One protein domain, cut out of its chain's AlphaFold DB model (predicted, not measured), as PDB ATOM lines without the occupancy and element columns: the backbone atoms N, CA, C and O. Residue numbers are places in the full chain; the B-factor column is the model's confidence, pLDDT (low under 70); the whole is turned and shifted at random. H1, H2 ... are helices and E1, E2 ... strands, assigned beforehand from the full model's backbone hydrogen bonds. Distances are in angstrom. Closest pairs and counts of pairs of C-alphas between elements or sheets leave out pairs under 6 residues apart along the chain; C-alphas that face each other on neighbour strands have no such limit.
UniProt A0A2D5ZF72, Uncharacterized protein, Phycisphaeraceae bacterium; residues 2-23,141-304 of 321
ATOM      1  N   TRP A   2     -41.177  28.639 -33.934       21.86
ATOM      2  CA  TRP A   2     -40.399  29.529 -34.813       21.86
ATOM      3  C   TRP A   2     -39.576  28.720 -35.820       21.86
ATOM      4  O   TRP A   2     -38.852  27.807 -35.430       21.86
ATOM      5  N   PHE A   3     -39.683  29.068 -37.103       23.41
ATOM      6  CA  PHE A   3     -38.835  28.556 -38.180       23.41
ATOM      7  C   PHE A   3     -37.583  29.433 -38.318       23.41
ATOM      8  O   PHE A   3     -37.694  30.656 -38.338       23.41
ATOM      9  N   TYR A   4     -36.409  28.814 -38.473       26.38
ATOM     10  CA  TYR A   4     -35.173  29.502 -38.859       26.38
ATOM     11  C   TYR A   4     -34.727  29.005 -40.242       26.38
ATOM     12  O   TYR A   4     -34.385  27.825 -40.375       26.38
ATOM     13  N   PRO A   5     -34.713  29.851 -41.287       23.77
ATOM     14  CA  PRO A   5     -34.032  29.507 -42.529       23.77
ATOM     15  C   PRO A   5     -32.517  29.457 -42.269       23.77
ATOM     16  O   PRO A   5     -31.947  30.399 -41.729       23.77
ATOM     17  N   THR A   6     -31.871  28.337 -42.603       32.09
ATOM     18  CA  THR A   6     -30.437  28.097 -42.349       32.09
ATOM     19  C   THR A   6     -29.645  28.186 -43.648       32.09
ATOM     20  O   THR A   6     -29.962  27.477 -44.604       32.09
ATOM     21  N   PHE A   7     -28.587  29.000 -43.683       32.72
ATOM     22  CA  PHE A   7     -27.729  29.182 -44.860       32.72
ATOM     23  C   PHE A   7     -26.296  28.724 -44.574       32.72
ATOM     24  O   PHE A   7     -25.845  28.761 -43.431       32.72
ATOM     25  N   SER A   8     -25.601  28.223 -45.604       33.53
ATOM     26  CA  SER A   8     -24.244  27.673 -45.490       33.53
ATOM     27  C   SER A   8     -23.237  28.423 -46.365       33.53
ATOM     28  O   SER A   8     -23.572  28.731 -47.506       33.53
ATOM     29  N   ILE A   9     -22.025  28.690 -45.858       32.25
ATOM     30  CA  ILE A   9     -20.921  29.345 -46.580       32.25
ATOM     31  C   ILE A   9     -19.680  28.423 -46.540       32.25
ATOM     32  O   ILE A   9     -19.512  27.611 -45.630       32.25
ATOM     33  N   GLN A  10     -18.809  28.479 -47.549       35.41
ATOM     34  CA  GLN A  10     -17.605  27.643 -47.621       35.41
ATOM     35  C   GLN A  10     -16.348  28.516 -47.577       35.41
ATOM     36  O   GLN A  10     -16.270  29.539 -48.249       35.41
ATOM     37  N   THR A  11     -15.346  28.103 -46.797       33.38
ATOM     38  CA  THR A  11     -13.993  28.676 -46.868       33.38
ATOM     39  C   THR A  11     -12.973  27.561 -47.093       33.38
ATOM     40  O   THR A  11     -13.254  26.384 -46.866       33.38
ATOM     41  N   ARG A  12     -11.772  27.918 -47.566       28.36
ATOM     42  CA  ARG A  12     -10.706  26.974 -47.964       28.36
ATOM     43  C   ARG A  12     -10.235  26.025 -46.843       28.36
ATOM     44  O   ARG A  12      -9.562  25.050 -47.153       28.36
ATOM     45  N   ALA A  13     -10.602  26.281 -45.584       30.05
ATOM     46  CA  ALA A  13     -10.240  25.477 -44.413       30.05
ATOM     47  C   ALA A  13     -11.372  24.572 -43.872       30.05
ATOM     48  O   ALA A  13     -11.189  23.911 -42.858       30.05
ATOM     49  N   GLY A  14     -12.532  24.511 -44.535       31.84
ATOM     50  CA  GLY A  14     -13.664  23.693 -44.095       31.84
ATOM     51  C   GLY A  14     -15.010  24.383 -44.307       31.84
ATOM     52  O   GLY A  14     -15.096  25.592 -44.543       31.84
ATOM     53  N   TYR A  15     -16.079  23.589 -44.259       36.72
ATOM     54  CA  TYR A  15     -17.455  24.075 -44.351       36.72
ATOM     55  C   TYR A  15     -17.795  24.931 -43.123       36.72
ATOM     56  O   TYR A  15     -17.471  24.543 -42.006       36.72
ATOM     57  N   SER A  16     -18.421  26.094 -43.324       31.52
ATOM     58  CA  SER A  16     -18.802  27.015 -42.248       31.52
ATOM     59  C   SER A  16     -20.177  27.612 -42.540       31.52
ATOM     60  O   SER A  16     -20.319  28.591 -43.273       31.52
ATOM     61  N   SER A  17     -21.239  27.008 -42.007       33.06
ATOM     62  CA  SER A  17     -22.587  27.525 -42.249       33.06
ATOM     63  C   SER A  17     -22.950  28.675 -41.327       33.06
ATOM     64  O   SER A  17     -23.137  28.417 -40.154       33.06
ATOM     65  N   VAL A  18     -23.108  29.897 -41.838       29.47
ATOM     66  CA  VAL A  18     -23.464  31.094 -41.055       29.47
ATOM     67  C   VAL A  18     -24.991  31.248 -40.981       29.47
ATOM     68  O   VAL A  18     -25.639  31.606 -41.965       29.47
ATOM     69  N   LEU A  19     -25.575  31.013 -39.803       32.56
ATOM     70  CA  LEU A  19     -26.980  31.301 -39.493       32.56
ATOM     71  C   LEU A  19     -27.074  32.538 -38.590       32.56
ATOM     72  O   LEU A  19     -26.604  32.526 -37.452       32.56
ATOM     73  N   PHE A  20     -27.762  33.574 -39.077       26.52
ATOM     74  CA  PHE A  20     -28.207  34.700 -38.260       26.52
ATOM     75  C   PHE A  20     -29.617  34.417 -37.741       26.52
ATOM     76  O   PHE A  20     -30.575  34.384 -38.512       26.52
ATOM     77  N   ALA A  21     -29.747  34.212 -36.433       33.31
ATOM     78  CA  ALA A  21     -31.036  34.076 -35.769       33.31
ATOM     79  C   ALA A  21     -31.293  35.317 -34.904       33.31
ATOM     80  O   ALA A  21     -30.686  35.487 -33.846       33.31
ATOM     81  N   THR A  22     -32.200  36.189 -35.343       28.47
ATOM     82  CA  THR A  22     -32.794  37.232 -34.497       28.47
ATOM     83  C   THR A  22     -34.163  36.761 -34.033       28.47
ATOM     84  O   THR A  22     -35.088  36.593 -34.823       28.47
ATOM     85  N   GLN A  23     -34.300  36.532 -32.730       32.75
ATOM     86  CA  GLN A  23     -35.589  36.208 -32.133       32.75
ATOM     87  C   GLN A  23     -36.279  37.524 -31.755       32.75
ATOM     88  O   GLN A  23     -35.998  38.116 -30.712       32.75
ATOM     89  N   GLN A 141      -7.926   7.467 -18.364       43.31
ATOM     90  CA  GLN A 141      -7.575   6.479 -19.393       43.31
ATOM     91  C   GLN A 141      -8.790   5.675 -19.903       43.31
ATOM     92  O   GLN A 141      -8.915   5.473 -21.105       43.31
ATOM     93  N   ALA A 142      -9.747   5.359 -19.025       45.91
ATOM     94  CA  ALA A 142     -11.019   4.731 -19.396       45.91
ATOM     95  C   ALA A 142     -11.882   5.587 -20.351       45.91
ATOM     96  O   ALA A 142     -12.471   5.061 -21.288       45.91
ATOM     97  N   GLU A 143     -11.918   6.911 -20.176       47.84
ATOM     98  CA  GLU A 143     -12.630   7.833 -21.074       47.84
ATOM     99  C   GLU A 143     -11.891   8.001 -22.408       47.84
ATOM    100  O   GLU A 143     -12.531   8.186 -23.441       47.84
ATOM    101  N   ARG A 144     -10.552   7.914 -22.414       49.19
ATOM    102  CA  ARG A 144      -9.753   7.894 -23.653       49.19
ATOM    103  C   ARG A 144      -9.976   6.611 -24.448       49.19
ATOM    104  O   ARG A 144     -10.104   6.677 -25.669       49.19
ATOM    105  N   GLU A 145     -10.033   5.468 -23.775       43.06
ATOM    106  CA  GLU A 145     -10.289   4.165 -24.395       43.06
ATOM    107  C   GLU A 145     -11.730   4.067 -24.914       43.06
ATOM    108  O   GLU A 145     -11.931   3.650 -26.050       43.06
ATOM    109  N   GLU A 146     -12.727   4.556 -24.169       48.97
ATOM    110  CA  GLU A 146     -14.120   4.630 -24.632       48.97
ATOM    111  C   GLU A 146     -14.284   5.613 -25.808       48.97
ATOM    112  O   GLU A 146     -14.959   5.308 -26.795       48.97
ATOM    113  N   PHE A 147     -13.601   6.764 -25.763       40.97
ATOM    114  CA  PHE A 147     -13.556   7.717 -26.876       40.97
ATOM    115  C   PHE A 147     -12.892   7.107 -28.123       40.97
ATOM    116  O   PHE A 147     -13.389   7.283 -29.234       40.97
ATOM    117  N   SER A 148     -11.813   6.337 -27.955       35.75
ATOM    118  CA  SER A 148     -11.101   5.655 -29.045       35.75
ATOM    119  C   SER A 148     -11.879   4.456 -29.620       35.75
ATOM    120  O   SER A 148     -11.902   4.252 -30.838       35.75
ATOM    121  N   LEU A 149     -12.592   3.698 -28.784       42.00
ATOM    122  CA  LEU A 149     -13.462   2.589 -29.199       42.00
ATOM    123  C   LEU A 149     -14.730   3.082 -29.912       42.00
ATOM    124  O   LEU A 149     -15.154   2.496 -30.908       42.00
ATOM    125  N   GLY A 150     -15.305   4.202 -29.466       44.72
ATOM    126  CA  GLY A 150     -16.382   4.881 -30.191       44.72
ATOM    127  C   GLY A 150     -15.917   5.444 -31.538       44.72
ATOM    128  O   GLY A 150     -16.659   5.403 -32.522       44.72
ATOM    129  N   PHE A 151     -14.676   5.933 -31.607       37.53
ATOM    130  CA  PHE A 151     -14.071   6.428 -32.844       37.53
ATOM    131  C   PHE A 151     -13.802   5.302 -33.853       37.53
ATOM    132  O   PHE A 151     -14.085   5.462 -35.039       37.53
ATOM    133  N   SER A 152     -13.333   4.137 -33.394       37.16
ATOM    134  CA  SER A 152     -13.060   2.972 -34.252       37.16
ATOM    135  C   SER A 152     -14.320   2.248 -34.747       37.16
ATOM    136  O   SER A 152     -14.270   1.611 -35.796       37.16
ATOM    137  N   ARG A 153     -15.475   2.414 -34.082       46.75
ATOM    138  CA  ARG A 153     -16.786   1.949 -34.585       46.75
ATOM    139  C   ARG A 153     -17.455   2.892 -35.597       46.75
ATOM    140  O   ARG A 153     -18.561   2.618 -36.039       46.75
ATOM    141  N   GLY A 154     -16.818   4.003 -35.978       47.97
ATOM    142  CA  GLY A 154     -17.309   4.892 -37.041       47.97
ATOM    143  C   GLY A 154     -18.518   5.769 -36.678       47.97
ATOM    144  O   GLY A 154     -18.847   6.678 -37.436       47.97
ATOM    145  N   CYS A 155     -19.143   5.582 -35.511       49.41
ATOM    146  CA  CYS A 155     -20.369   6.294 -35.126       49.41
ATOM    147  C   CYS A 155     -20.136   7.785 -34.802       49.41
ATOM    148  O   CYS A 155     -21.026   8.609 -34.998       49.41
ATOM    149  N   TYR A 156     -18.939   8.153 -34.320       51.34
ATOM    150  CA  TYR A 156     -18.618   9.532 -33.910       51.34
ATOM    151  C   TYR A 156     -17.780  10.315 -34.918       51.34
ATOM    152  O   TYR A 156     -17.846  11.544 -34.939       51.34
ATOM    153  N   ALA A 157     -17.012   9.627 -35.767       53.47
ATOM    154  CA  ALA A 157     -16.085  10.255 -36.713       53.47
ATOM    155  C   ALA A 157     -16.797  11.064 -37.816       53.47
ATOM    156  O   ALA A 157     -16.142  11.686 -38.654       53.47
ATOM    157  N   GLY A 158     -18.134  11.066 -37.802       65.06
ATOM    158  CA  GLY A 158     -18.950  11.650 -38.842       65.06
ATOM    159  C   GLY A 158     -19.899  12.781 -38.470       65.06
ATOM    160  O   GLY A 158     -20.680  13.235 -39.306       65.06
ATOM    161  N   MET A 159     -19.877  13.247 -37.229       73.88
ATOM    162  CA  MET A 159     -20.832  14.269 -36.818       73.88
ATOM    163  C   MET A 159     -20.309  15.670 -37.114       73.88
ATOM    164  O   MET A 159     -19.145  15.993 -36.878       73.88
ATOM    165  N   ASN A 160     -21.201  16.520 -37.617       83.12
ATOM    166  CA  ASN A 160     -20.947  17.951 -37.704       83.12
ATOM    167  C   ASN A 160     -20.686  18.538 -36.308       83.12
ATOM    168  O   ASN A 160     -21.011  17.940 -35.286       83.12
ATOM    169  N   VAL A 161     -20.147  19.751 -36.261       89.25
ATOM    170  CA  VAL A 161     -20.026  20.543 -35.035       89.25
ATOM    171  C   VAL A 161     -20.677  21.895 -35.279       89.25
ATOM    172  O   VAL A 161     -20.322  22.600 -36.218       89.25
ATOM    173  N   GLY A 162     -21.646  22.259 -34.446       92.00
ATOM    174  CA  GLY A 162     -22.212  23.601 -34.393       92.00
ATOM    175  C   GLY A 162     -21.436  24.471 -33.408       92.00
ATOM    176  O   GLY A 162     -21.166  24.050 -32.288       92.00
ATOM    177  N   LEU A 163     -21.096  25.691 -33.803       95.62
ATOM    178  CA  LEU A 163     -20.488  26.709 -32.956       95.62
ATOM    179  C   LEU A 163     -21.468  27.871 -32.818       95.62
ATOM    180  O   LEU A 163     -21.744  28.577 -33.785       95.62
ATOM    181  N   PHE A 164     -21.987  28.082 -31.616       95.12
ATOM    182  CA  PHE A 164     -22.785  29.256 -31.287       95.12
ATOM    183  C   PHE A 164     -21.855  30.363 -30.809       95.12
ATOM    184  O   PHE A 164     -21.354  30.308 -29.690       95.12
ATOM    185  N   VAL A 165     -21.635  31.363 -31.656       97.31
ATOM    186  CA  VAL A 165     -20.940  32.599 -31.298       97.31
ATOM    187  C   VAL A 165     -21.963  33.557 -30.696       97.31
ATOM    188  O   VAL A 165     -22.873  34.028 -31.386       97.31
ATOM    189  N   TRP A 166     -21.837  33.838 -29.404       96.94
ATOM    190  CA  TRP A 166     -22.764  34.707 -28.685       96.94
ATOM    191  C   TRP A 166     -22.435  36.172 -28.961       96.94
ATOM    192  O   TRP A 166     -21.341  36.641 -28.664       96.94
ATOM    193  N   LEU A 167     -23.376  36.910 -29.554       97.06
ATOM    194  CA  LEU A 167     -23.197  38.328 -29.909       97.06
ATOM    195  C   LEU A 167     -23.699  39.271 -28.807       97.06
ATOM    196  O   LEU A 167     -23.482  40.478 -28.864       97.06
ATOM    197  N   THR A 168     -24.400  38.720 -27.822       96.88
ATOM    198  CA  THR A 168     -24.907  39.395 -26.629       96.88
ATOM    199  C   THR A 168     -24.697  38.484 -25.431       96.88
ATOM    200  O   THR A 168     -24.623  37.266 -25.597       96.88
ATOM    201  N   ASP A 169     -24.663  39.058 -24.232       96.94
ATOM    202  CA  ASP A 169     -24.740  38.271 -23.004       96.94
ATOM    203  C   ASP A 169     -26.038  37.455 -22.973       96.94
ATOM    204  O   ASP A 169     -27.106  37.931 -23.369       96.94
ATOM    205  N   VAL A 170     -25.911  36.215 -22.514       95.94
ATOM    206  CA  VAL A 170     -26.986  35.246 -22.356       95.94
ATOM    207  C   VAL A 170     -26.951  34.702 -20.934       95.94
ATOM    208  O   VAL A 170     -26.013  34.006 -20.544       95.94
ATOM    209  N   ASP A 171     -27.990  35.019 -20.173       95.88
ATOM    210  CA  ASP A 171     -28.255  34.487 -18.841       95.88
ATOM    211  C   ASP A 171     -29.413  33.476 -18.875       95.88
ATOM    212  O   ASP A 171     -29.897  33.089 -19.939       95.88
ATOM    213  N   GLU A 172     -29.858  33.024 -17.703       95.94
ATOM    214  CA  GLU A 172     -30.945  32.046 -17.572       95.94
ATOM    215  C   GLU A 172     -32.314  32.576 -18.034       95.94
ATOM    216  O   GLU A 172     -33.217  31.795 -18.334       95.94
ATOM    217  N   ARG A 173     -32.484  33.900 -18.127       95.81
ATOM    218  CA  ARG A 173     -33.750  34.570 -18.456       95.81
ATOM    219  C   ARG A 173     -33.818  35.000 -19.916       95.81
ATOM    220  O   ARG A 173     -34.914  35.139 -20.459       95.81
ATOM    221  N   SER A 174     -32.678  35.187 -20.572       94.19
ATOM    222  CA  SER A 174     -32.571  35.675 -21.949       94.19
ATOM    223  C   SER A 174     -32.668  34.565 -23.008       94.19
ATOM    224  O   SER A 174     -31.913  34.569 -23.982       94.19
ATOM    225  N   ALA A 175     -33.567  33.592 -22.827       94.69
ATOM    226  CA  ALA A 175     -33.712  32.422 -23.704       94.69
ATOM    227  C   ALA A 175     -32.398  31.652 -23.950       94.69
ATOM    228  O   ALA A 175     -32.002  31.485 -25.111       94.69
ATOM    229  N   PRO A 176     -31.676  31.188 -22.919       95.81
ATOM    230  CA  PRO A 176     -30.465  30.405 -23.140       95.81
ATOM    231  C   PRO A 176     -30.726  29.189 -24.041       95.81
ATOM    232  O   PRO A 176     -31.849  28.686 -24.171       95.81
ATOM    233  N   LEU A 177     -29.665  28.715 -24.691       95.69
ATOM    234  CA  LEU A 177     -29.703  27.402 -25.318       95.69
ATOM    235  C   LEU A 177     -29.794  26.359 -24.200       95.69
ATOM    236  O   LEU A 177     -28.868  26.221 -23.409       95.69
ATOM    237  N   MET A 178     -30.906  25.645 -24.122       96.69
ATOM    238  CA  MET A 178     -31.069  24.501 -23.237       96.69
ATOM    239  C   MET A 178     -30.498  23.275 -23.935       96.69
ATOM    240  O   MET A 178     -30.796  23.059 -25.109       96.69
ATOM    241  N   PHE A 179     -29.705  22.466 -23.239       95.62
ATOM    242  CA  PHE A 179     -29.188  21.209 -23.780       95.62
ATOM    243  C   PHE A 179     -29.241  20.100 -22.733       95.62
ATOM    244  O   PHE A 179     -29.134  20.374 -21.542       95.62
ATOM    245  N   ARG A 180     -29.394  18.848 -23.168       95.75
ATOM    246  CA  ARG A 180     -29.364  17.681 -22.273       95.75
ATOM    247  C   ARG A 180     -27.959  17.069 -22.263       95.75
ATOM    248  O   ARG A 180     -27.534  16.556 -23.308       95.75
ATOM    249  N   PRO A 181     -27.206  17.128 -21.146       95.94
ATOM    250  CA  PRO A 181     -25.861  16.560 -21.070       95.94
ATOM    251  C   PRO A 181     -25.831  15.074 -21.458       95.94
ATOM    252  O   PRO A 181     -26.754  14.329 -21.154       95.94
ATOM    253  N   GLY A 182     -24.784  14.643 -22.167       93.81
ATOM    254  CA  GLY A 182     -24.594  13.237 -22.563       93.81
ATOM    255  C   GLY A 182     -25.492  12.717 -23.698       93.81
ATOM    256  O   GLY A 182     -25.132  11.723 -24.327       93.81
ATOM    257  N   SER A 183     -26.585  13.412 -24.036       92.69
ATOM    258  CA  SER A 183     -27.561  12.971 -25.055       92.69
ATOM    259  C   SER A 183     -26.946  12.650 -26.421       92.69
ATOM    260  O   SER A 183     -27.340  11.679 -27.054       92.69
ATOM    261  N   HIS A 184     -25.917  13.388 -26.847       89.62
ATOM    262  CA  HIS A 184     -25.212  13.119 -28.105       89.62
ATOM    263  C   HIS A 184     -24.585  11.728 -28.174       89.62
ATOM    264  O   HIS A 184     -24.534  11.157 -29.256       89.62
ATOM    265  N   ARG A 185     -24.115  11.170 -27.050       88.56
ATOM    266  CA  ARG A 185     -23.524   9.824 -27.027       88.56
ATOM    267  C   ARG A 185     -24.594   8.753 -27.146       88.56
ATOM    268  O   ARG A 185     -24.446   7.817 -27.922       88.56
ATOM    269  N   GLN A 186     -25.683   8.926 -26.402       89.56
ATOM    270  CA  GLN A 186     -26.839   8.033 -26.439       89.56
ATOM    271  C   GLN A 186     -27.474   8.016 -27.836       89.56
ATOM    272  O   GLN A 186     -27.702   6.947 -28.398       89.56
ATOM    273  N   LEU A 187     -27.667   9.194 -28.439       85.06
ATOM    274  CA  LEU A 187     -28.197   9.322 -29.792       85.06
ATOM    275  C   LEU A 187     -27.226   8.786 -30.844       85.06
ATOM    276  O   LEU A 187     -27.652   8.050 -31.724       85.06
ATOM    277  N   ALA A 188     -25.928   9.091 -30.751       82.19
ATOM    278  CA  ALA A 188     -24.930   8.540 -31.671       82.19
ATOM    279  C   ALA A 188     -24.879   7.010 -31.618       82.19
ATOM    280  O   ALA A 188     -24.799   6.370 -32.662       82.19
ATOM    281  N   ARG A 189     -24.950   6.432 -30.413       83.62
ATOM    282  CA  ARG A 189     -25.011   4.982 -30.223       83.62
ATOM    283  C   ARG A 189     -26.269   4.399 -30.850       83.62
ATOM    284  O   ARG A 189     -26.158   3.501 -31.668       83.62
ATOM    285  N   THR A 190     -27.430   4.972 -30.545       83.56
ATOM    286  CA  THR A 190     -28.710   4.505 -31.095       83.56
ATOM    287  C   THR A 190     -28.730   4.589 -32.618       83.56
ATOM    288  O   THR A 190     -29.096   3.629 -33.271       83.56
ATOM    289  N   MET A 191     -28.254   5.689 -33.209       78.12
ATOM    290  CA  MET A 191     -28.151   5.821 -34.668       78.12
ATOM    291  C   MET A 191     -27.129   4.864 -35.300       78.12
ATOM    292  O   MET A 191     -27.216   4.595 -36.493       78.12
ATOM    293  N   GLY A 192     -26.130   4.405 -34.544       77.75
ATOM    294  CA  GLY A 192     -25.164   3.408 -35.003       77.75
ATOM    295  C   GLY A 192     -25.704   1.981 -34.920       77.75
ATOM    296  O   GLY A 192     -25.496   1.203 -35.847       77.75
ATOM    297  N   ASP A 193     -26.398   1.661 -33.828       81.69
ATOM    298  CA  ASP A 193     -26.995   0.346 -33.571       81.69
ATOM    299  C   ASP A 193     -28.256   0.134 -34.436       81.69
ATOM    300  O   ASP A 193     -28.488  -0.952 -34.965       81.69
ATOM    301  N   GLU A 194     -29.034   1.199 -34.638       76.94
ATOM    302  CA  GLU A 194     -30.280   1.235 -35.401       76.94
ATOM    303  C   GLU A 194     -30.228   2.376 -36.425       76.94
ATOM    304  O   GLU A 194     -30.869   3.422 -36.257       76.94
ATOM    305  N   PRO A 195     -29.436   2.225 -37.500       70.94
ATOM    306  CA  PRO A 195     -29.334   3.261 -38.506       70.94
ATOM    307  C   PRO A 195     -30.688   3.456 -39.184       70.94
ATOM    308  O   PRO A 195     -31.126   2.671 -40.027       70.94
ATOM    309  N   GLN A 196     -31.353   4.553 -38.828       60.81
ATOM    310  CA  GLN A 196     -32.505   5.036 -39.563       60.81
ATOM    311  C   GLN A 196     -32.006   5.706 -40.839       60.81
ATOM    312  O   GLN A 196     -31.738   6.906 -40.910       60.81
ATOM    313  N   TYR A 197     -31.882   4.885 -41.874       60.81
ATOM    314  CA  TYR A 197     -31.989   5.359 -43.245       60.81
ATOM    315  C   TYR A 197     -33.399   5.918 -43.448       60.81
ATOM    316  O   TYR A 197     -34.290   5.668 -42.644       60.81
ATOM    317  N   VAL A 198     -33.609   6.755 -44.454       54.47
ATOM    318  CA  VAL A 198     -34.849   7.534 -44.579       54.47
ATOM    319  C   VAL A 198     -36.090   6.624 -44.623       54.47
ATOM    320  O   VAL A 198     -36.422   6.090 -45.676       54.47
ATOM    321  N   TYR A 199     -36.783   6.456 -43.491       42.12
ATOM    322  CA  TYR A 199     -38.023   5.685 -43.386       42.12
ATOM    323  C   TYR A 199     -39.216   6.647 -43.311       42.12
ATOM    324  O   TYR A 199     -39.412   7.378 -42.344       42.12
ATOM    325  N   GLY A 200     -39.978   6.673 -44.403       55.81
ATOM    326  CA  GLY A 200     -41.117   7.543 -44.703       55.81
ATOM    327  C   GLY A 200     -41.357   7.537 -46.223       55.81
ATOM    328  O   GLY A 200     -40.606   6.859 -46.930       55.81
ATOM    329  N   PRO A 201     -42.354   8.260 -46.770       50.50
ATOM    330  CA  PRO A 201     -42.448   8.510 -48.210       50.50
ATOM    331  C   PRO A 201     -41.255   9.374 -48.644       50.50
ATOM    332  O   PRO A 201     -41.319  10.598 -48.721       50.50
ATOM    333  N   TRP A 202     -40.111   8.726 -48.823       62.88
ATOM    334  CA  TRP A 202     -38.888   9.339 -49.292       62.88
ATOM    335  C   TRP A 202     -38.996   9.522 -50.794       62.88
ATOM    336  O   TRP A 202     -38.923   8.576 -51.574       62.88
ATOM    337  N   GLU A 203     -39.127  10.771 -51.204       65.69
ATOM    338  CA  GLU A 203     -38.885  11.143 -52.580       65.69
ATOM    339  C   GLU A 203     -37.390  11.440 -52.699       65.69
ATOM    340  O   GLU A 203     -36.934  12.538 -52.375       65.69
ATOM    341  N   LYS A 204     -36.609  10.457 -53.168       69.44
ATOM    342  CA  LYS A 204     -35.210  10.646 -53.608       69.44
ATOM    343  C   LYS A 204     -35.042  11.939 -54.402       69.44
ATOM    344  O   LYS A 204     -34.079  12.687 -54.235       69.44
ATOM    345  N   ASP A 205     -36.052  12.219 -55.213       77.12
ATOM    346  CA  ASP A 205     -36.169  13.381 -56.071       77.12
ATOM    347  C   ASP A 205     -36.316  14.712 -55.323       77.12
ATOM    348  O   ASP A 205     -36.322  15.755 -55.966       77.12
ATOM    349  N   GLN A 206     -36.379  14.741 -53.995       79.06
ATOM    350  CA  GLN A 206     -36.341  15.981 -53.218       79.06
ATOM    351  C   GLN A 206     -34.926  16.410 -52.834       79.06
ATOM    352  O   GLN A 206     -34.754  17.545 -52.386       79.06
ATOM    353  N   PHE A 207     -33.909  15.568 -53.032       81.06
ATOM    354  CA  PHE A 207     -32.520  15.866 -52.677       81.06
ATOM    355  C   PHE A 207     -31.650  16.098 -53.918       81.06
ATOM    356  O   PHE A 207     -31.893  15.546 -54.988       81.06
ATOM    357  N   ALA A 208     -30.646  16.966 -53.791       83.44
ATOM    358  CA  ALA A 208     -29.761  17.345 -54.895       83.44
ATOM    359  C   ALA A 208     -28.477  16.499 -54.968       83.44
ATOM    360  O   ALA A 208     -27.843  16.432 -56.019       83.44
ATOM    361  N   ASN A 209     -28.064  15.891 -53.853       77.12
ATOM    362  CA  ASN A 209     -26.739  15.285 -53.687       77.12
ATOM    363  C   ASN A 209     -26.755  13.956 -52.907       77.12
ATOM    364  O   ASN A 209     -25.736  13.590 -52.327       77.12
ATOM    365  N   VAL A 210     -27.895  13.262 -52.871       75.12
ATOM    366  CA  VAL A 210     -28.033  11.934 -52.250       75.12
ATOM    367  C   VAL A 210     -28.199  10.897 -53.368       75.12
ATOM    368  O   VAL A 210     -29.232  10.907 -54.042       75.12
ATOM    369  N   PRO A 211     -27.195  10.040 -53.632       66.94
ATOM    370  CA  PRO A 211     -27.216   9.133 -54.779       66.94
ATOM    371  C   PRO A 211     -28.182   7.953 -54.602       66.94
ATOM    372  O   PRO A 211     -28.720   7.477 -55.602       66.94
ATOM    373  N   ASP A 212     -28.464   7.517 -53.372       69.75
ATOM    374  CA  ASP A 212     -29.437   6.466 -53.043       69.75
ATOM    375  C   ASP A 212     -29.905   6.531 -51.572       69.75
ATOM    376  O   ASP A 212     -29.427   7.351 -50.790       69.75
ATOM    377  N   ALA A 213     -30.859   5.669 -51.206       61.06
ATOM    378  CA  ALA A 213     -31.495   5.633 -49.884       61.06
ATOM    379  C   ALA A 213     -30.552   5.217 -48.738       61.06
ATOM    380  O   ALA A 213     -30.876   5.431 -47.572       61.06
ATOM    381  N   HIS A 214     -29.402   4.621 -49.060       59.94
ATOM    382  CA  HIS A 214     -28.442   4.094 -48.091       59.94
ATOM    383  C   HIS A 214     -27.300   5.083 -47.814       59.94
ATOM    384  O   HIS A 214     -26.497   4.879 -46.902       59.94
ATOM    385  N   THR A 215     -27.235   6.185 -48.566       58.97
ATOM    386  CA  THR A 215     -26.113   7.123 -48.529       58.97
ATOM    387  C   THR A 215     -26.321   8.250 -47.508       58.97
ATOM    388  O   THR A 215     -26.399   9.410 -47.885       58.97
ATOM    389  N   LEU A 216     -26.277   7.925 -46.208       56.62
ATOM    390  CA  LEU A 216     -26.100   8.856 -45.063       56.62
ATOM    391  C   LEU A 216     -27.388   9.382 -44.388       56.62
ATOM    392  O   LEU A 216     -28.423   9.552 -45.034       56.62
ATOM    393  N   PRO A 217     -27.332   9.664 -43.066       56.94
ATOM    394  CA  PRO A 217     -28.483  10.147 -42.310       56.94
ATOM    395  C   PRO A 217     -28.946  11.519 -42.810       56.94
ATOM    396  O   PRO A 217     -28.155  12.444 -43.023       56.94
ATOM    397  N   VAL A 218     -30.260  11.674 -42.956       56.34
ATOM    398  CA  VAL A 218     -30.873  12.976 -43.232       56.34
ATOM    399  C   VAL A 218     -30.764  13.828 -41.973       56.34
ATOM    400  O   VAL A 218     -31.124  13.389 -40.883       56.34
ATOM    401  N   ALA A 219     -30.319  15.077 -42.131       57.06
ATOM    402  CA  ALA A 219     -30.100  16.058 -41.061       57.06
ATOM    403  C   ALA A 219     -31.376  16.488 -40.285       57.06
ATOM    404  O   ALA A 219     -31.411  17.565 -39.684       57.06
ATOM    405  N   HIS A 220     -32.447  15.694 -40.330       60.72
ATOM    406  CA  HIS A 220     -33.780  16.018 -39.825       60.72
ATOM    407  C   HIS A 220     -34.440  14.899 -39.006       60.72
ATOM    408  O   HIS A 220     -35.575  15.086 -38.575       60.72
ATOM    409  N   ILE A 221     -33.758  13.774 -38.770       60.72
ATOM    410  CA  ILE A 221     -34.249  12.726 -37.862       60.72
ATOM    411  C   ILE A 221     -34.034  13.186 -36.410       60.72
ATOM    412  O   ILE A 221     -33.010  13.794 -36.100       60.72
ATOM    413  N   GLY A 222     -35.013  12.943 -35.531       69.19
ATOM    414  CA  GLY A 222     -34.921  13.301 -34.111       69.19
ATOM    415  C   GLY A 222     -35.058  14.802 -33.826       69.19
ATOM    416  O   GLY A 222     -34.544  15.297 -32.822       69.19
ATOM    417  N   ARG A 223     -35.724  15.564 -34.704       74.75
ATOM    418  CA  ARG A 223     -35.918  17.012 -34.511       74.75
ATOM    419  C   ARG A 223     -36.921  17.316 -33.401       74.75
ATOM    420  O   ARG A 223     -36.824  18.367 -32.764       74.75
ATOM    421  N   PHE A 224     -37.883  16.424 -33.209       82.50
ATOM    422  CA  PHE A 224     -38.978  16.594 -32.267       82.50
ATOM    423  C   PHE A 224     -38.952  15.506 -31.185       82.50
ATOM    424  O   PHE A 224     -38.453  14.414 -31.457       82.50
ATOM    425  N   PRO A 225     -39.459  15.788 -29.968       84.94
ATOM    426  CA  PRO A 225     -39.419  14.834 -28.860       84.94
ATOM    427  C   PRO A 225     -40.065  13.476 -29.151       84.94
ATOM    428  O   PRO A 225     -39.568  12.458 -28.696       84.94
ATOM    429  N   ASP A 226     -41.135  13.454 -29.942       84.44
ATOM    430  CA  ASP A 226     -41.835  12.247 -30.401       84.44
ATOM    431  C   ASP A 226     -41.030  11.413 -31.414       84.44
ATOM    432  O   ASP A 226     -41.409  10.292 -31.734       84.44
ATOM    433  N   GLN A 227     -39.918  11.951 -31.917       81.19
ATOM    434  CA  GLN A 227     -38.980  11.268 -32.811       81.19
ATOM    435  C   GLN A 227     -37.715  10.800 -32.088       81.19
ATOM    436  O   GLN A 227     -36.816  10.251 -32.728       81.19
ATOM    437  N   TRP A 228     -37.572  11.099 -30.795       86.12
ATOM    438  CA  TRP A 228     -36.423  10.643 -30.026       86.12
ATOM    439  C   TRP A 228     -36.593   9.166 -29.678       86.12
ATOM    440  O   TRP A 228     -37.718   8.723 -29.444       86.12
ATOM    441  N   PRO A 229     -35.495   8.394 -29.639       86.31
ATOM    442  CA  PRO A 229     -35.564   7.049 -29.099       86.31
ATOM    443  C   PRO A 229     -36.007   7.111 -27.635       86.31
ATOM    444  O   PRO A 229     -35.717   8.087 -26.934       86.31
ATOM    445  N   ASP A 230     -36.697   6.064 -27.192       90.69
ATOM    446  CA  ASP A 230     -37.183   5.929 -25.821       90.69
ATOM    447  C   ASP A 230     -36.009   5.657 -24.866       90.69
ATOM    448  O   ASP A 230     -35.680   4.520 -24.531       90.69
ATOM    449  N   LEU A 231     -35.294   6.728 -24.523       89.88
ATOM    450  CA  LEU A 231     -34.120   6.727 -23.663       89.88
ATOM    451  C   LEU A 231     -34.304   7.729 -22.530       89.88
ATOM    452  O   LEU A 231     -34.872   8.811 -22.698       89.88
ATOM    453  N   GLU A 232     -33.724   7.404 -21.381       94.38
ATOM    454  CA  GLU A 232     -33.630   8.342 -20.274       94.38
ATOM    455  C   GLU A 232     -32.524   9.372 -20.551       94.38
ATOM    456  O   GLU A 232     -31.320   9.084 -20.520       94.38
ATOM    457  N   PHE A 233     -32.946  10.603 -20.830       93.88
ATOM    458  CA  PHE A 233     -32.046  11.733 -21.015       93.88
ATOM    459  C   PHE A 233     -31.954  12.568 -19.740       93.88
ATOM    460  O   PHE A 233     -32.964  12.860 -19.104       93.88
ATOM    461  N   ALA A 234     -30.755  13.068 -19.437       96.75
ATOM    462  CA  ALA A 234     -30.557  14.023 -18.351       96.75
ATOM    463  C   ALA A 234     -31.442  15.272 -18.511       96.75
ATOM    464  O   ALA A 234     -31.770  15.684 -19.632       96.75
ATOM    465  N   GLU A 235     -31.779  15.907 -17.387       96.75
ATOM    466  CA  GLU A 235     -32.514  17.171 -17.372       96.75
ATOM    467  C   GLU A 235     -31.802  18.263 -18.192       96.75
ATOM    468  O   GLU A 235     -30.565  18.306 -18.255       96.75
ATOM    469  N   PRO A 236     -32.561  19.148 -18.864       96.44
ATOM    470  CA  PRO A 236     -31.979  20.195 -19.680       96.44
ATOM    471  C   PRO A 236     -31.276  21.238 -18.806       96.44
ATOM    472  O   PRO A 236     -31.827  21.748 -17.834       96.44
ATOM    473  N   VAL A 237     -30.067  21.620 -19.208       97.19
ATOM    474  CA  VAL A 237     -29.243  22.635 -18.548       97.19
ATOM    475  C   VAL A 237     -29.135  23.865 -19.443       97.19
ATOM    476  O   VAL A 237     -28.964  23.752 -20.659       97.19
ATOM    477  N   ALA A 238     -29.223  25.051 -18.843       96.81
ATOM    478  CA  ALA A 238     -29.033  26.311 -19.549       96.81
ATOM    479  C   ALA A 238     -27.557  26.528 -19.918       96.81
ATOM    480  O   ALA A 238     -26.666  26.488 -19.069       96.81
ATOM    481  N   CYS A 239     -27.298  26.819 -21.190       96.12
ATOM    482  CA  CYS A 239     -26.016  27.321 -21.658       96.12
ATOM    483  C   CYS A 239     -26.004  28.850 -21.565       96.12
ATOM    484  O   CYS A 239     -26.464  29.545 -22.474       96.12
ATOM    485  N   VAL A 240     -25.467  29.357 -20.457       96.38
ATOM    486  CA  VAL A 240     -25.185  30.784 -20.260       96.38
ATOM    487  C   VAL A 240     -23.839  31.154 -20.876       96.38
ATOM    488  O   VAL A 240     -22.905  30.349 -20.889       96.38
ATOM    489  N   ALA A 241     -23.731  32.375 -21.388       96.94
ATOM    490  CA  ALA A 241     -22.524  32.859 -22.045       96.94
ATOM    491  C   ALA A 241     -22.451  34.385 -22.022       96.94
ATOM    492  O   ALA A 241     -23.462  35.077 -22.003       96.94
ATOM    493  N   ARG A 242     -21.241  34.929 -22.058       97.62
ATOM    494  CA  ARG A 242     -20.991  36.346 -22.335       97.62
ATOM    495  C   ARG A 242     -20.847  36.576 -23.833       97.62
ATOM    496  O   ARG A 242     -20.454  35.665 -24.568       97.62
ATOM    497  N   ALA A 243     -21.111  37.801 -24.272       97.25
ATOM    498  CA  ALA A 243     -20.814  38.227 -25.631       97.25
ATOM    499  C   ALA A 243     -19.342  37.924 -25.981       97.25
ATOM    500  O   ALA A 243     -18.437  38.129 -25.172       97.25
ATOM    501  N   GLY A 244     -19.113  37.396 -27.180       96.75
ATOM    502  CA  GLY A 244     -17.807  36.949 -27.666       96.75
ATOM    503  C   GLY A 244     -17.431  35.514 -27.284       96.75
ATOM    504  O   GLY A 244     -16.494  34.969 -27.863       96.75
ATOM    505  N   GLN A 245     -18.147  34.862 -26.359       97.75
ATOM    506  CA  GLN A 245     -17.913  33.444 -26.075       97.75
ATOM    507  C   GLN A 245     -18.511  32.548 -27.164       97.75
ATOM    508  O   GLN A 245     -19.470  32.914 -27.850       97.75
ATOM    509  N   VAL A 246     -17.952  31.343 -27.288       97.31
ATOM    510  CA  VAL A 246     -18.410  30.321 -28.233       97.31
ATOM    511  C   VAL A 246     -18.841  29.072 -27.475       97.31
ATOM    512  O   VAL A 246     -18.082  28.551 -26.661       97.31
ATOM    513  N   THR A 247     -20.034  28.566 -27.781       95.81
ATOM    514  CA  THR A 247     -20.474  27.233 -27.353       95.81
ATOM    515  C   THR A 247     -20.344  26.270 -28.521       95.81
ATOM    516  O   THR A 247     -21.013  26.440 -29.538       95.81
ATOM    517  N   ALA A 248     -19.508  25.244 -28.370       95.38
ATOM    518  CA  ALA A 248     -19.433  24.138 -29.315       95.38
ATOM    519  C   ALA A 248     -20.448  23.054 -28.938       95.38
ATOM    520  O   ALA A 248     -20.538  22.651 -27.779       95.38
ATOM    521  N   LEU A 249     -21.209  22.579 -29.919       91.62
ATOM    522  CA  LEU A 249     -22.241  21.572 -29.739       91.62
ATOM    523  C   LEU A 249     -22.184  20.559 -30.881       91.62
ATOM    524  O   LEU A 249     -22.194  20.918 -32.058       91.62
ATOM    525  N   ASN A 250     -22.167  19.277 -30.536       87.94
ATOM    526  CA  ASN A 250     -22.447  18.222 -31.500       87.94
ATOM    527  C   ASN A 250     -23.956  18.272 -31.827       87.94
ATOM    528  O   ASN A 250     -24.738  18.220 -30.878       87.94
ATOM    529  N   PRO A 251     -24.400  18.365 -33.096       79.50
ATOM    530  CA  PRO A 251     -25.815  18.413 -33.469       79.50
ATOM    531  C   PRO A 251     -26.649  17.223 -32.994       79.50
ATOM    532  O   PRO A 251     -27.857  17.371 -32.865       79.50
ATOM    533  N   ALA A 252     -26.024  16.085 -32.683       83.00
ATOM    534  CA  ALA A 252     -26.697  14.971 -32.019       83.00
ATOM    535  C   ALA A 252     -27.015  15.255 -30.540       83.00
ATOM    536  O   ALA A 252     -27.633  14.438 -29.879       83.00
ATOM    537  N   THR A 253     -26.590  16.382 -29.971       91.44
ATOM    538  CA  THR A 253     -26.996  16.796 -28.622       91.44
ATOM    539  C   THR A 253     -28.432  17.290 -28.688       91.44
ATOM    540  O   THR A 253     -28.726  18.188 -29.477       91.44
ATOM    541  N   ILE A 254     -29.314  16.795 -27.823       92.81
ATOM    542  CA  ILE A 254     -30.658  17.359 -27.679       92.81
ATOM    543  C   ILE A 254     -30.521  18.784 -27.152       92.81
ATOM    544  O   ILE A 254     -29.989  18.997 -26.057       92.81
ATOM    545  N   HIS A 255     -30.999  19.755 -27.927       93.62
ATOM    546  CA  HIS A 255     -30.958  21.161 -27.559       93.62
ATOM    547  C   HIS A 255     -32.153  21.942 -28.103       93.62
ATOM    548  O   HIS A 255     -32.779  21.569 -29.092       93.62
ATOM    549  N   GLY A 256     -32.450  23.068 -27.466       92.25
ATOM    550  CA  GLY A 256     -33.509  23.974 -27.885       92.25
ATOM    551  C   GLY A 256     -33.378  25.329 -27.210       92.25
ATOM    552  O   GLY A 256     -32.758  25.466 -26.163       92.25
ATOM    553  N   ALA A 257     -33.949  26.364 -27.816       90.31
ATOM    554  CA  ALA A 257     -34.053  27.657 -27.152       90.31
ATOM    555  C   ALA A 257     -35.174  27.618 -26.105       90.31
ATOM    556  O   ALA A 257     -36.278  27.181 -26.429       90.31
ATOM    557  N   SER A 258     -34.924  28.119 -24.895       94.62
ATOM    558  CA  SER A 258     -36.010  28.431 -23.959       94.62
ATOM    559  C   SER A 258     -36.732  29.732 -24.344       94.62
ATOM    560  O   SER A 258     -36.380  30.414 -25.313       94.62
ATOM    561  N   THR A 259     -37.788  30.071 -23.605       95.44
ATOM    562  CA  THR A 259     -38.534  31.322 -23.785       95.44
ATOM    563  C   THR A 259     -37.761  32.497 -23.193       95.44
ATOM    564  O   THR A 259     -37.260  32.415 -22.073       95.44
ATOM    565  N   ASN A 260     -37.690  33.614 -23.924       95.12
ATOM    566  CA  ASN A 260     -37.065  34.830 -23.409       95.12
ATOM    567  C   ASN A 260     -38.049  35.539 -22.475       95.12
ATOM    568  O   ASN A 260     -39.081  36.031 -22.929       95.12
ATOM    569  N   ILE A 261     -37.719  35.576 -21.189       96.56
ATOM    570  CA  ILE A 261     -38.469  36.282 -20.138       96.56
ATOM    571  C   ILE A 261     -37.654  37.438 -19.536       96.56
ATOM    572  O   ILE A 261     -38.037  38.023 -18.519       96.56
ATOM    573  N   GLY A 262     -36.485  37.717 -20.115       93.38
ATOM    574  CA  GLY A 262     -35.619  38.828 -19.761       93.38
ATOM    575  C   GLY A 262     -35.927  40.089 -20.567       93.38
ATOM    576  O   GLY A 262     -36.850  40.144 -21.380       93.38
ATOM    577  N   HIS A 263     -35.113  41.119 -20.339       93.19
ATOM    578  CA  HIS A 263     -35.192  42.397 -21.058       93.19
ATOM    579  C   HIS A 263     -34.124  42.535 -22.151       93.19
ATOM    580  O   HIS A 263     -34.102  43.524 -22.878       93.19
ATOM    581  N   THR A 264     -33.229  41.555 -22.273       88.81
ATOM    582  CA  THR A 264     -32.137  41.551 -23.244       88.81
ATOM    583  C   THR A 264     -32.494  40.689 -24.450       88.81
ATOM    584  O   THR A 264     -33.055  39.595 -24.342       88.81
ATOM    585  N   HIS A 265     -32.171  41.190 -25.642       92.00
ATOM    586  CA  HIS A 265     -32.304  40.410 -26.867       92.00
ATOM    587  C   HIS A 265     -31.151  39.422 -26.977       92.00
ATOM    588  O   HIS A 265     -29.991  39.824 -26.955       92.00
ATOM    589  N   ARG A 266     -31.478  38.150 -27.194       93.00
ATOM    590  CA  ARG A 266     -30.501  37.122 -27.533       93.00
ATOM    591  C   ARG A 266     -30.110  37.230 -29.001       93.00
ATOM    592  O   ARG A 266     -30.968  37.098 -29.878       93.00
ATOM    593  N   LYS A 267     -28.820  37.417 -29.264       95.19
ATOM    594  CA  LYS A 267     -28.245  37.369 -30.610       95.19
ATOM    595  C   LYS A 267     -27.110  36.353 -30.644       95.19
ATOM    596  O   LYS A 267     -26.203  36.389 -29.815       95.19
ATOM    597  N   SER A 268     -27.148  35.471 -31.631       95.19
ATOM    598  CA  SER A 268     -26.097  34.488 -31.868       95.19
ATOM    599  C   SER A 268     -25.852  34.323 -33.357       95.19
ATOM    600  O   SER A 268     -26.791  34.383 -34.156       95.19
ATOM    601  N   LEU A 269     -24.602  34.052 -33.704       95.81
ATOM    602  CA  LEU A 269     -24.212  33.525 -34.998       95.81
ATOM    603  C   LEU A 269     -23.928  32.030 -34.825       95.81
ATOM    604  O   LEU A 269     -23.049  31.662 -34.053       95.81
ATOM    605  N   LEU A 270     -24.668  31.172 -35.523       93.25
ATOM    606  CA  LEU A 270     -24.362  29.743 -35.564       93.25
ATOM    607  C   LEU A 270     -23.469  29.459 -36.773       93.25
ATOM    608  O   LEU A 270     -23.812  29.861 -37.881       93.25
ATOM    609  N   ILE A 271     -22.356  28.768 -36.535       92.06
ATOM    610  CA  ILE A 271     -21.440  28.230 -37.541       92.06
ATOM    611  C   ILE A 271     -21.527  26.705 -37.518       92.06
ATOM    612  O   ILE A 271     -21.231  26.105 -36.492       92.06
ATOM    613  N   ILE A 272     -21.906  26.059 -38.619       88.06
ATOM    614  CA  ILE A 272     -21.890  24.587 -38.707       88.06
ATOM    615  C   ILE A 272     -20.666  24.138 -39.499       88.06
ATOM    616  O   ILE A 272     -20.499  24.524 -40.656       88.06
ATOM    617  N   MET A 273     -19.840  23.308 -38.869       88.44
ATOM    618  CA  MET A 273     -18.674  22.660 -39.457       88.44
ATOM    619  C   MET A 273     -18.987  21.199 -39.753       88.44
ATOM    620  O   MET A 273     -19.587  20.512 -38.927       88.44
ATOM    621  N   GLN A 274     -18.572  20.722 -40.922       82.19
ATOM    622  CA  GLN A 274     -18.841  19.365 -41.394       82.19
ATOM    623  C   GLN A 274     -17.540  18.662 -41.789       82.19
ATOM    624  O   GLN A 274     -16.718  19.278 -42.481       82.19
ATOM    625  N   PRO A 275     -17.346  17.384 -41.403       81.94
ATOM    626  CA  PRO A 275     -16.232  16.585 -41.893       81.94
ATOM    627  C   PRO A 275     -16.265  16.472 -43.420       81.94
ATOM    628  O   PRO A 275     -17.304  16.189 -44.013       81.94
ATOM    629  N   LYS A 276     -15.110  16.644 -44.071       78.31
ATOM    630  CA  LYS A 276     -14.989  16.565 -45.539       78.31
ATOM    631  C   LYS A 276     -15.400  15.197 -46.101       78.31
ATOM    632  O   LYS A 276     -15.834  15.116 -47.245       78.31
ATOM    633  N   SER A 277     -15.241  14.139 -45.311       75.44
ATOM    634  CA  SER A 277     -15.569  12.758 -45.676       75.44
ATOM    635  C   SER A 277     -17.069  12.473 -45.732       75.44
ATOM    636  O   SER A 277     -17.450  11.380 -46.139       75.44
ATOM    637  N   ILE A 278     -17.922  13.416 -45.322       73.12
ATOM    638  CA  ILE A 278     -19.362  13.187 -45.216       73.12
ATOM    639  C   ILE A 278     -20.117  14.108 -46.133       73.12
ATOM    640  O   ILE A 278     -19.891  15.315 -46.159       73.12
ATOM    641  N   GLN A 279     -21.066  13.521 -46.851       73.75
ATOM    642  CA  GLN A 279     -21.986  14.228 -47.715       73.75
ATOM    643  C   GLN A 279     -23.387  14.218 -47.106       73.75
ATOM    644  O   GLN A 279     -24.169  13.302 -47.312       73.75
ATOM    645  N   LEU A 280     -23.736  15.260 -46.360       73.69
ATOM    646  CA  LEU A 280     -25.115  15.408 -45.902       73.69
ATOM    647  C   LEU A 280     -26.060  15.672 -47.073       73.69
ATOM    648  O   LEU A 280     -25.776  16.503 -47.943       73.69
ATOM    649  N   GLY A 281     -27.205  14.993 -47.047       76.00
ATOM    650  CA  GLY A 281     -28.280  15.233 -47.993       76.00
ATOM    651  C   GLY A 281     -28.825  16.653 -47.879       76.00
ATOM    652  O   GLY A 281     -29.217  17.116 -46.808       76.00
ATOM    653  N   GLU A 282     -28.859  17.351 -49.005       79.62
ATOM    654  CA  GLU A 282     -29.403  18.690 -49.147       79.62
ATOM    655  C   GLU A 282     -30.635  18.655 -50.047       79.62
ATOM    656  O   GLU A 282     -30.593  18.126 -51.159       79.62
ATOM    657  N   SER A 283     -31.742  19.231 -49.573       83.12
ATOM    658  CA  SER A 283     -32.953  19.322 -50.384       83.12
ATOM    659  C   SER A 283     -32.726  20.219 -51.605       83.12
ATOM    660  O   SER A 283     -32.016  21.223 -51.520       83.12
ATOM    661  N   LYS A 284     -33.365  19.904 -52.737       86.12
ATOM    662  CA  LYS A 284     -33.280  20.686 -53.982       86.12
ATOM    663  C   LYS A 284     -33.613  22.156 -53.743       86.12
ATOM    664  O   LYS A 284     -32.873  23.030 -54.176       86.12
ATOM    665  N   ASN A 285     -34.659  22.436 -52.964       87.12
ATOM    666  CA  ASN A 285     -35.019  23.807 -52.607       87.12
ATOM    667  C   ASN A 285     -33.894  24.523 -51.833       87.12
ATOM    668  O   ASN A 285     -33.560  25.667 -52.133       87.12
ATOM    669  N   ARG A 286     -33.268  23.864 -50.849       85.69
ATOM    670  CA  ARG A 286     -32.145  24.458 -50.106       85.69
ATOM    671  C   ARG A 286     -30.933  24.682 -51.011       85.69
ATOM    672  O   ARG A 286     -30.323  25.746 -50.940       85.69
ATOM    673  N   PHE A 287     -30.632  23.716 -51.875       87.56
ATOM    674  CA  PHE A 287     -29.540  23.786 -52.839       87.56
ATOM    675  C   PHE A 287     -29.701  24.967 -53.807       87.56
ATOM    676  O   PHE A 287     -28.779  25.774 -53.946       87.56
ATOM    677  N   GLU A 288     -30.879  25.127 -54.414       90.06
ATOM    678  CA  GLU A 288     -31.164  26.231 -55.337       90.06
ATOM    679  C   GLU A 288     -31.163  27.593 -54.625       90.06
ATOM    680  O   GLU A 288     -30.519  28.535 -55.090       90.06
ATOM    681  N   ASN A 289     -31.766  27.693 -53.436       90.75
ATOM    682  CA  ASN A 289     -31.705  28.925 -52.641       90.75
ATOM    683  C   ASN A 289     -30.269  29.301 -52.263       90.75
ATOM    684  O   ASN A 289     -29.911  30.480 -52.287       90.75
ATOM    685  N   ARG A 290     -29.421  28.315 -51.945       88.75
ATOM    686  CA  ARG A 290     -28.004  28.563 -51.669       88.75
ATOM    687  C   ARG A 290     -27.285  29.086 -52.907       88.75
ATOM    688  O   ARG A 290     -26.549  30.057 -52.776       88.75
ATOM    689  N   LYS A 291     -27.496  28.499 -54.089       89.19
ATOM    690  CA  LYS A 291     -26.905  29.011 -55.339       89.19
ATOM    691  C   LYS A 291     -27.274  30.473 -55.575       89.19
ATOM    692  O   LYS A 291     -26.393  31.295 -55.807       89.19
ATOM    693  N   LEU A 292     -28.561  30.806 -55.457       92.75
ATOM    694  CA  LEU A 292     -29.039  32.181 -55.609       92.75
ATOM    695  C   LEU A 292     -28.386  33.117 -54.587       92.75
ATOM    696  O   LEU A 292     -27.911  34.192 -54.950       92.75
ATOM    697  N   TYR A 293     -28.313  32.697 -53.322       92.31
ATOM    698  CA  TYR A 293     -27.658  33.465 -52.267       92.31
ATOM    699  C   TYR A 293     -26.173  33.702 -52.559       92.31
ATOM    700  O   TYR A 293     -25.726  34.844 -52.493       92.31
ATOM    701  N   LEU A 294     -25.414  32.663 -52.922       91.81
ATOM    702  CA  LEU A 294     -23.986  32.780 -53.230       91.81
ATOM    703  C   LEU A 294     -23.748  33.692 -54.441       91.81
ATOM    704  O   LEU A 294     -22.860  34.541 -54.397       91.81
ATOM    705  N   ALA A 295     -24.597  33.607 -55.470       92.12
ATOM    706  CA  ALA A 295     -24.538  34.501 -56.623       92.12
ATOM    707  C   ALA A 295     -24.772  35.974 -56.239       92.12
ATOM    708  O   ALA A 295     -24.091  36.858 -56.755       92.12
ATOM    709  N   GLN A 296     -25.707  36.264 -55.325       95.00
ATOM    710  CA  GLN A 296     -25.918  37.631 -54.825       95.00
ATOM    711  C   GLN A 296     -24.790  38.081 -53.893       95.00
ATOM    712  O   GLN A 296     -24.314  39.209 -54.009       95.00
ATOM    713  N   LEU A 297     -24.314  37.197 -53.015       94.12
ATOM    714  CA  LEU A 297     -23.206  37.469 -52.105       94.12
ATOM    715  C   LEU A 297     -21.941  37.848 -52.888       94.12
ATOM    716  O   LEU A 297     -21.271  38.820 -52.553       94.12
ATOM    717  N   ARG A 298     -21.655  37.150 -53.989       95.00
ATOM    718  CA  ARG A 298     -20.513  37.453 -54.861       95.00
ATOM    719  C   ARG A 298     -20.540  38.880 -55.420       95.00
ATOM    720  O   ARG A 298     -19.479  39.471 -55.586       95.00
ATOM    721  N   LYS A 299     -21.723  39.450 -55.682       95.69
ATOM    722  CA  LYS A 299     -21.861  40.822 -56.209       95.69
ATOM    723  C   LYS A 299     -21.475  41.897 -55.196       95.69
ATOM    724  O   LYS A 299     -21.097  42.988 -55.604       95.69
ATOM    725  N   VAL A 300     -21.602  41.605 -53.899       97.00
ATOM    726  CA  VAL A 300     -21.312  42.562 -52.817       97.00
ATOM    727  C   VAL A 300     -19.950  42.332 -52.163       97.00
ATOM    728  O   VAL A 300     -19.443  43.218 -51.482       97.00
ATOM    729  N   LEU A 301     -19.347  41.157 -52.356       94.50
ATOM    730  CA  LEU A 301     -18.000  40.862 -51.878       94.50
ATOM    731  C   LEU A 301     -16.938  41.520 -52.765       94.50
ATOM    732  O   LEU A 301     -17.039  41.521 -53.995       94.50
ATOM    733  N   SER A 302     -15.872  42.012 -52.134       95.94
ATOM    734  CA  SER A 302     -14.675  42.466 -52.839       95.94
ATOM    735  C   SER A 302     -14.030  41.309 -53.624       95.94
ATOM    736  O   SER A 302     -14.164  40.147 -53.221       95.94
ATOM    737  N   PRO A 303     -13.324  41.586 -54.741       95.12
ATOM    738  CA  PRO A 303     -12.759  40.537 -55.595       95.12
ATOM    739  C   PRO A 303     -11.877  39.515 -54.857       95.12
ATOM    740  O   PRO A 303     -11.973  38.315 -55.110       95.12
ATOM    741  N   ASP A 304     -11.077  39.954 -53.882       95.94
ATOM    742  CA  ASP A 304     -10.220  39.094 -53.052       95.94
ATOM    743  C   ASP A 304     -11.016  38.118 -52.162       95.94
ATOM    744  O   ASP A 304     -10.503  37.071 -51.763       95.94
TER     745      ASP A 304
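This is residues 2 to 23 and 141 to 304 of the 321 residues of an uncharacterized protein of Phycisphaeraceae bacterium (UniProt A0A2D5ZF72). A strongly twisted antiparallel sheet of five strands, E1 E2 E8 E3 E6, forms one wall, and a small sheet, E5 E4 E7, stands partly face to face with it, over the part made by E3 and E6. H2 lies past the ends of these sheets, H1 lies farther out with residues 141 to 146 sticking out, and H3 lies beyond the E1 and E2 end of the wall, where residues 295 to 304 stick out. A long loop, residues 194 to 236, winds from H2 toward the beginning of H3 and back to E5. The printed part has 186 residues with three named helices and eight named strands, in the order E1 E2 H1 E3 E4 H2 E5 E6 E7 E8 H3; the class is mixed, helices and strands, with under half of the residues in named elements. The whole is compact, with a radius of gyration of the C-alphas of 18.0 A and spans of 44 by 40 by 36 A.

Begin with the larger sheet, at its inner strands E8, residues 267 to 273, and E3, residues 161 to 166. They are antiparallel at 159 degrees, and you will find N 163 and O 271 2.7 A apart, within hydrogen-bond range. On the other side of E3 look for the edge strand E6, residues 246 to 249, with N 164 and O 247 2.8 A apart. On the other side of E8 is E2, residues 14 to 22, with N 19 and O 270 2.9 A apart. E2 has staggered pairing: its residues 17 to 22 pair with E8, and its residues 14 to 16 pair with the edge strand E1, residues 9 to 11. E1 and E2 form a hairpin, with N 16 and O 9 3.0 A apart. From edge to edge the strands' lines turn by 104 degrees. In the smaller sheet, E4, residues 177 to 179, is the inner strand. Its antiparallel neighbours are E7, residues 255 to 257, with N 178 and O 256 2.8 A apart, and E5, residues 237 to 239, with N 237 and O 179 2.8 A apart. Between the sheets, the closest C-alphas of E5 and E6 are those of Cys 239 and Thr 247, 7.9 A apart. H1, residues 141 to 152, and H2, residues 183 to 193, are on neither sheet and are apart from each other. H3, residues 284 to 300, is only just not on the larger sheet, with 4 pairs of C-alphas within 10 A, and is only just apart from E1, at 8.1 A. Every O i to N i+4 pair is within hydrogen-bond range in H1 and H2; in H3, 11 of 13 are.

Find C-alpha 14 at (-13.664, 23.693, -44.095); from there E2, the longest strand, runs 25.3 A to C-alpha 22. E8 is 19.7 A long, E3 15.8 A and E6 9.7 A. E1, E4, E5 and E7 have three residues each. H1 begins at C-alpha 141, (-7.575, 6.479, -19.393), and is 16.2 A long; H2 is 15.2 A. H3 runs 25.0 A and ends at C-alpha 300, (-21.312, 42.562, -52.817).

The two C-alphas farthest apart, those of Ala 142 and Lys 299, are 52.7 A apart. Residues 24 to 140 are not printed, and C-alphas 23 and 141 are 42.8 A apart across this cut. The link from H2 to E5, 43 residues, is long. Mean pLDDT of the printed part is 75.1; look for values under 70 at residues 2 to 23, 141 to 158, 196 to 204 and 211 to 222.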